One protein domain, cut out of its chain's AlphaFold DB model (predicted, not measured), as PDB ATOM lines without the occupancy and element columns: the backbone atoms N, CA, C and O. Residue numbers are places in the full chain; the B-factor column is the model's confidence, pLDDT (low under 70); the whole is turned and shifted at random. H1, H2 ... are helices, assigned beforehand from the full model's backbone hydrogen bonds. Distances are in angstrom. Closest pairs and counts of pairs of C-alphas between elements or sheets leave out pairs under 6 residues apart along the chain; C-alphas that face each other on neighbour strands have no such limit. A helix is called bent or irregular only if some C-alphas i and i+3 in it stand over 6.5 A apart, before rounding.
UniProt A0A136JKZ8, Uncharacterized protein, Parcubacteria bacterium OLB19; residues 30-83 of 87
ATOM      1  N   MET A  30     326.183 303.015 237.224       91.69
ATOM      2  CA  MET A  30     324.842 302.480 237.519       91.69
ATOM      3  C   MET A  30     324.493 301.277 236.633       91.69
ATOM      4  O   MET A  30     323.896 300.307 237.098       91.69
ATOM      5  N   PHE A  31     324.903 301.291 235.362       88.25
ATOM      6  CA  PHE A  31     324.708 300.139 234.483       88.25
ATOM      7  C   PHE A  31     325.535 298.928 234.930       88.25
ATOM      8  O   PHE A  31     325.028 297.804 234.951       88.25
ATOM      9  N   LYS A  32     326.797 299.137 235.319       88.25
ATOM     10  CA  LYS A  32     327.742 298.049 235.617       88.25
ATOM     11  C   LYS A  32     327.668 297.527 237.057       88.25
ATOM     12  O   LYS A  32     327.888 296.339 237.282       88.25
ATOM     13  N   PHE A  33     327.352 298.384 238.022       87.56
ATOM     14  CA  PHE A  33     327.334 298.097 239.461       87.56
ATOM     15  C   PHE A  33     325.988 298.490 240.094       87.56
ATOM     16  O   PHE A  33     325.052 298.875 239.403       87.56
ATOM     17  N   THR A  34     325.859 298.353 241.414       84.56
ATOM     18  CA  THR A  34     324.687 298.822 242.169       84.56
ATOM     19  C   THR A  34     324.731 300.343 242.330       84.56
ATOM     20  O   THR A  34     325.639 300.862 242.980       84.56
ATOM     21  N   GLY A  35     323.747 301.052 241.771       87.31
ATOM     22  CA  GLY A  35     323.693 302.521 241.770       87.31
ATOM     23  C   GLY A  35     323.349 303.174 243.115       87.31
ATOM     24  O   GLY A  35     323.579 304.369 243.273       87.31
ATOM     25  N   TYR A  36     322.849 302.418 244.101       89.75
ATOM     26  CA  TYR A  36     322.359 302.961 245.380       89.75
ATOM     27  C   TYR A  36     323.402 303.760 246.174       89.75
ATOM     28  O   TYR A  36     323.054 304.704 246.875       89.75
ATOM     29  N   GLU A  37     324.689 303.439 246.039       90.06
ATOM     30  CA  GLU A  37     325.768 304.185 246.702       90.06
ATOM     31  C   GLU A  37     325.872 305.629 246.193       90.06
ATOM     32  O   GLU A  37     326.224 306.531 246.949       90.06
ATOM     33  N   LEU A  38     325.516 305.871 244.927       90.50
ATOM     34  CA  LEU A  38     325.531 307.210 244.341       90.50
ATOM     35  C   LEU A  38     324.445 308.111 244.931       90.50
ATOM     36  O   LEU A  38     324.637 309.321 244.982       90.50
ATOM     37  N   ILE A  39     323.348 307.537 245.435       91.88
ATOM     38  CA  ILE A  39     322.316 308.294 246.155       91.88
ATOM     39  C   ILE A  39     322.921 308.920 247.412       91.88
ATOM     40  O   ILE A  39     322.692 310.092 247.691       91.88
ATOM     41  N   LEU A  40     323.750 308.167 248.141       90.19
ATOM     42  CA  LEU A  40     324.435 308.675 249.328       90.19
ATOM     43  C   LEU A  40     325.384 309.826 248.962       90.19
ATOM     44  O   LEU A  40     325.379 310.854 249.634       90.19
ATOM     45  N   VAL A  41     326.143 309.692 247.869       90.31
ATOM     46  CA  VAL A  41     327.012 310.771 247.361       90.31
ATOM     47  C   VAL A  41     326.195 312.006 247.000       90.31
ATOM     48  O   VAL A  41     326.581 313.114 247.366       90.31
ATOM     49  N   ALA A  42     325.058 311.832 246.329       90.88
ATOM     50  CA  ALA A  42     324.185 312.930 245.939       90.88
ATOM     51  C   ALA A  42     323.614 313.672 247.157       90.88
ATOM     52  O   ALA A  42     323.679 314.896 247.189       90.88
ATOM     53  N   ILE A  43     323.171 312.949 248.193       89.81
ATOM     54  CA  ILE A  43     322.674 313.540 249.449       89.81
ATOM     55  C   ILE A  43     323.775 314.325 250.165       89.81
ATOM     56  O   ILE A  43     323.550 315.455 250.601       89.81
ATOM     57  N   LEU A  44     324.979 313.754 250.279       90.25
ATOM     58  CA  LEU A  44     326.114 314.451 250.889       90.25
ATOM     59  C   LEU A  44     326.511 315.696 250.090       90.25
ATOM     60  O   LEU A  44     326.875 316.713 250.676       90.25
ATOM     61  N   THR A  45     326.418 315.625 248.763       88.56
ATOM     62  CA  THR A  45     326.760 316.732 247.865       88.56
ATOM     63  C   THR A  45     325.720 317.849 247.939       88.56
ATOM     64  O   THR A  45     326.094 319.009 248.081       88.56
ATOM     65  N   ASP A  46     324.426 317.518 247.928       87.88
ATOM     66  CA  ASP A  46     323.352 318.483 248.191       87.88
ATOM     67  C   ASP A  46     323.570 319.177 249.539       87.88
ATOM     68  O   ASP A  46     323.485 320.401 249.638       87.88
ATOM     69  N   GLY A  47     323.939 318.413 250.569       86.88
ATOM     70  CA  GLY A  47     324.281 318.965 251.872       86.88
ATOM     71  C   GLY A  47     325.472 319.918 251.850       86.88
ATOM     72  O   GLY A  47     325.401 321.000 252.434       86.88
ATOM     73  N   TYR A  48     326.539 319.550 251.142       86.88
ATOM     74  CA  TYR A  48     327.746 320.364 250.990       86.88
ATOM     75  C   TYR A  48     327.464 321.717 250.326       86.88
ATOM     76  O   TYR A  48     327.972 322.743 250.774       86.88
ATOM     77  N   PHE A  49     326.609 321.745 249.302       86.19
ATOM     78  CA  PHE A  49     326.213 322.983 248.619       86.19
ATOM     79  C   PHE A  49     325.088 323.753 249.334       86.19
ATOM     80  O   PHE A  49     324.590 324.747 248.809       86.19
ATOM     81  N   GLY A  50     324.689 323.329 250.538       81.25
ATOM     82  CA  GLY A  50     323.662 324.005 251.333       81.25
ATOM     83  C   GLY A  50     322.234 323.777 250.833       81.25
ATOM     84  O   GLY A  50     321.315 324.479 251.262       81.25
ATOM     85  N   ALA A  51     322.020 322.783 249.968       77.81
ATOM     86  CA  ALA A  51     320.714 322.469 249.400       77.81
ATOM     87  C   ALA A  51     319.742 321.827 250.404       77.81
ATOM     88  O   ALA A  51     318.585 321.618 250.069       77.81
ATOM     89  N   PHE A  52     320.144 321.576 251.657       69.19
ATOM     90  CA  PHE A  52     319.199 321.203 252.721       69.19
ATOM     91  C   PHE A  52     318.191 322.311 253.056       69.19
ATOM     92  O   PHE A  52     317.107 322.017 253.551       69.19
ATOM     93  N   ASN A  53     318.529 323.572 252.775       68.00
ATOM     94  CA  ASN A  53     317.611 324.705 252.927       68.00
ATOM     95  C   ASN A  53     316.799 324.983 251.648       68.00
ATOM     96  O   ASN A  53     315.999 325.917 251.613       68.00
ATOM     97  N   SER A  54     317.028 324.210 250.586       76.94
ATOM     98  CA  SER A  54     316.356 324.324 249.295       76.94
ATOM     99  C   SER A  54     315.950 322.932 248.795       76.94
ATOM    100  O   SER A  54     315.840 321.987 249.575       76.94
ATOM    101  N   ILE A  55     315.611 322.796 247.514       82.75
ATOM    102  CA  ILE A  55     315.240 321.496 246.952       82.75
ATOM    103  C   ILE A  55     316.542 320.722 246.664       82.75
ATOM    104  O   ILE A  55     317.364 321.236 245.901       82.75
ATOM    105  N   PRO A  56     316.742 319.503 247.208       87.56
ATOM    106  CA  PRO A  56     317.930 318.683 246.958       87.56
ATOM    107  C   PRO A  56     317.865 318.054 245.556       87.56
ATOM    108  O   PRO A  56     317.501 316.890 245.366       87.56
ATOM    109  N   ILE A  57     318.134 318.878 244.541       87.75
ATOM    110  CA  ILE A  57     317.963 318.531 243.125       87.75
ATOM    111  C   ILE A  57     318.876 317.360 242.738       87.75
ATOM    112  O   ILE A  57     318.429 316.468 242.014       87.75
ATOM    113  N   LEU A  58     320.122 317.315 243.227       88.06
ATOM    114  CA  LEU A  58     321.059 316.237 242.887       88.06
ATOM    115  C   LEU A  58     320.562 314.883 243.391       88.06
ATOM    116  O   LEU A  58     320.611 313.898 242.650       88.06
ATOM    117  N   SER A  59     320.042 314.828 244.613       90.62
ATOM    118  CA  SER A  59     319.472 313.622 245.211       90.62
ATOM    119  C   SER A  59     318.256 313.149 244.427       90.62
ATOM    120  O   SER A  59     318.186 311.976 244.066       90.62
ATOM    121  N   ILE A  60     317.333 314.057 244.094       91.94
ATOM    122  CA  ILE A  60     316.120 313.728 243.330       91.94
ATOM    123  C   ILE A  60     316.476 313.175 241.945       91.94
ATOM    124  O   ILE A  60     315.949 312.136 241.537       91.94
ATOM    125  N   ILE A  61     317.394 313.837 241.232       92.31
ATOM    126  CA  ILE A  61     317.854 313.392 239.912       92.31
ATOM    127  C   ILE A  61     318.537 312.028 240.019       92.31
ATOM    128  O   ILE A  61     318.244 311.138 239.224       92.31
ATOM    129  N   THR A  62     319.405 311.834 241.012       92.69
ATOM    130  CA  THR A  62     320.157 310.583 241.176       92.69
ATOM    131  C   THR A  62     319.238 309.417 241.523       92.69
ATOM    132  O   THR A  62     319.371 308.350 240.932       92.69
ATOM    133  N   ILE A  63     318.266 309.616 242.418       93.56
ATOM    134  CA  ILE A  63     317.249 308.607 242.744       93.56
ATOM    135  C   ILE A  63     316.469 308.229 241.483       93.56
ATOM    136  O   ILE A  63     316.367 307.050 241.151       93.56
ATOM    137  N   SER A  64     315.978 309.228 240.744       93.62
ATOM    138  CA  SER A  64     315.223 309.007 239.506       93.62
ATOM    139  C   SER A  64     316.052 308.249 238.465       93.62
ATOM    140  O   SER A  64     315.556 307.310 237.848       93.62
ATOM    141  N   ALA A  65     317.330 308.604 238.308       92.62
ATOM    142  CA  ALA A  65     318.251 307.942 237.391       92.62
ATOM    143  C   ALA A  65     318.519 306.483 237.785       92.62
ATOM    144  O   ALA A  65     318.491 305.615 236.916       92.62
ATOM    145  N   VAL A  66     318.723 306.192 239.076       92.81
ATOM    146  CA  VAL A  66     318.911 304.816 239.565       92.81
ATOM    147  C   VAL A  66     317.679 303.964 239.262       92.81
ATOM    148  O   VAL A  66     317.824 302.892 238.681       92.81
ATOM    149  N   PHE A  67     316.474 304.459 239.563       92.38
ATOM    150  CA  PHE A  67     315.229 303.750 239.240       92.38
ATOM    151  C   PHE A  67     315.072 303.491 237.739       92.38
ATOM    152  O   PHE A  67     314.668 302.403 237.331       92.38
ATOM    153  N   LEU A  68     315.403 304.481 236.910       92.06
ATOM    154  CA  LEU A  68     315.293 304.379 235.459       92.06
ATOM    155  C   LEU A  68     316.293 303.352 234.902       92.06
ATOM    156  O   LEU A  68     315.922 302.513 234.083       92.06
ATOM    157  N   VAL A  69     317.538 303.359 235.384       89.88
ATOM    158  CA  VAL A  69     318.549 302.366 234.994       89.88
ATOM    159  C   VAL A  69     318.147 300.963 235.450       89.88
ATOM    160  O   VAL A  69     318.231 300.037 234.646       89.88
ATOM    161  N   ASP A  70     317.658 300.798 236.680       88.31
ATOM    162  CA  ASP A  70     317.192 299.502 237.192       88.31
ATOM    163  C   ASP A  70     316.014 298.950 236.371       88.31
ATOM    164  O   ASP A  70     315.954 297.744 236.130       88.31
ATOM    165  N   LEU A  71     315.123 299.818 235.875       89.88
ATOM    166  CA  LEU A  71     314.030 299.438 234.975       89.88
ATOM    167  C   LEU A  71     314.538 299.015 233.584       89.88
ATOM    168  O   LEU A  71     314.068 298.024 233.029       89.88
ATOM    169  N   LEU A  72     315.493 299.755 233.009       88.12
ATOM    170  CA  LEU A  72     316.000 299.508 231.652       88.12
ATOM    171  C   LEU A  72     316.951 298.311 231.564       88.12
ATOM    172  O   LEU A  72     316.998 297.619 230.545       88.12
ATOM    173  N   LYS A  73     317.732 298.068 232.617       82.88
ATOM    174  CA  LYS A  73     318.758 297.023 232.673       82.88
ATOM    175  C   LYS A  73     318.240 295.621 232.306       82.88
ATOM    176  O   LYS A  73     318.872 294.998 231.453       82.88
ATOM    177  N   PRO A  74     317.124 295.102 232.858       81.00
ATOM    178  CA  PRO A  74     316.605 293.790 232.469       81.00
ATOM    179  C   PRO A  74     316.161 293.734 231.002       81.00
ATOM    180  O   PRO A  74     316.445 292.745 230.329       81.00
ATOM    181  N   SER A  75     315.526 294.789 230.480       80.19
ATOM    182  CA  SER A  75     315.084 294.842 229.079       80.19
ATOM    183  C   SER A  75     316.257 294.837 228.098       80.19
ATOM    184  O   SER A  75     316.220 294.128 227.095       80.19
ATOM    185  N   LEU A  76     317.323 295.581 228.405       76.56
ATOM    186  CA  LEU A  76     318.525 295.643 227.571       76.56
ATOM    187  C   LEU A  76     319.316 294.330 227.596       76.56
ATOM    188  O   LEU A  76     319.770 293.868 226.554       76.56
ATOM    189  N   LEU A  77     319.435 293.691 228.764       74.62
ATOM    190  CA  LEU A  77     320.128 292.405 228.891       74.62
ATOM    191  C   LEU A  77     319.345 291.244 228.255       74.62
ATOM    192  O   LEU A  77     319.956 290.314 227.731       74.62
ATOM    193  N   MET A  78     318.006 291.289 228.263       66.06
ATOM    194  CA  MET A  78     317.180 290.316 227.534       66.06
ATOM    195  C   MET A  78     317.364 290.418 226.018       66.06
ATOM    196  O   MET A  78     317.395 289.387 225.350       66.06
ATOM    197  N   TYR A  79     317.503 291.634 225.480       61.62
ATOM    198  CA  TYR A  79     317.712 291.838 224.048       61.62
ATOM    199  C   TYR A  79     319.026 291.198 223.577       61.62
ATOM    200  O   TYR A  79     319.018 290.405 222.641       61.62
ATOM    201  N   THR A  80     320.129 291.431 224.297       61.03
ATOM    202  CA  THR A  80     321.436 290.829 223.974       61.03
ATOM    203  C   THR A  80     321.400 289.298 223.981       61.03
ATOM    204  O   THR A  80     322.000 288.667 223.119       61.03
ATOM    205  N   LYS A  81     320.659 288.681 224.911       58.22
ATOM    206  CA  LYS A  81     320.563 287.216 224.992       58.22
ATOM    207  C   LYS A  81     319.770 286.596 223.833       58.22
ATOM    208  O   LYS A  81     320.052 285.469 223.442       58.22
ATOM    209  N   ASN A  82     318.760 287.292 223.312       59.72
ATOM    210  CA  ASN A  82     317.973 286.779 222.190       59.72
ATOM    211  C   ASN A  82     318.752 286.833 220.871       59.72
ATOM    212  O   ASN A  82     318.618 285.903 220.084       59.72
ATOM    213  N   ASP A  83     319.598 287.843 220.659       58.75
ATOM    214  CA  ASP A  83     320.475 287.893 219.481       58.75
ATOM    215  C   ASP A  83     321.475 286.719 219.462       58.75
ATOM    216  O   ASP A  83     321.701 286.126 218.410       58.75
TER     217      ASP A  83
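Overview. This is residues 30 to 83 of the 87 residues of an uncharacterized protein of Parcubacteria bacterium OLB19 (UniProt A0A136JKZ8). A long helix, H2, makes the length of the model, and the shorter H1 runs side by side with its first arm, H2a, as a helical hairpin. Beyond a bend the second arm, H2b, runs on past H1, and its residues 74 to 83 stick out free. The printed part has 54 residues with two named helices, H1 then H2, and no named strand; the class is all helix. The whole is loose, with a radius of gyration of the C-alphas of 14.4 A, and is a rod spanning 49 by 16 by 10 A.

Along the chain. Find C-alpha 57 at (317.963, 318.531, 243.125), where H2, residues 57 to 83, begins. By its hydrogen bonds it was assigned as one helix, but it is bent: C-alphas 71 and 74 are 6.7 A apart, where about 5 A is found in a regular helix. Its arm H2a, residues 57 to 71, is 21.1 A long from first to last C-alpha; H2b, residues 74 to 83, is 14.8 A long and ends at C-alpha 83 at (320.475, 287.893, 219.481). Now look back to C-alpha 36 at (322.359, 302.961, 245.380): from there H1, residues 36 to 48, runs 19.1 A.

Arrangement. Compare Ala 42 with Ser 59: their C-alphas, 4.8 A apart, are the closest of H1 and H2a, which touch. This hairpin's helices run opposite ways at a shallow tilt of 9 degrees. H2a and H2b stand at a tilt of 36 degrees, only just steep. H1 and H2b are apart. In H2a and H2b every O i to N i+4 pair is within hydrogen-bond range; in H1, 8 of 9 are.

Size, cuts and confidence. Look to Asn 53 and Asp 83 for the two C-alphas farthest apart, 49.8 A. The printed part has no cut, and the link from H1 to H2, 8 residues, is short. Mean pLDDT of the printed part is 84.0; residues 52 to 53 and 78 to 83 are under 70.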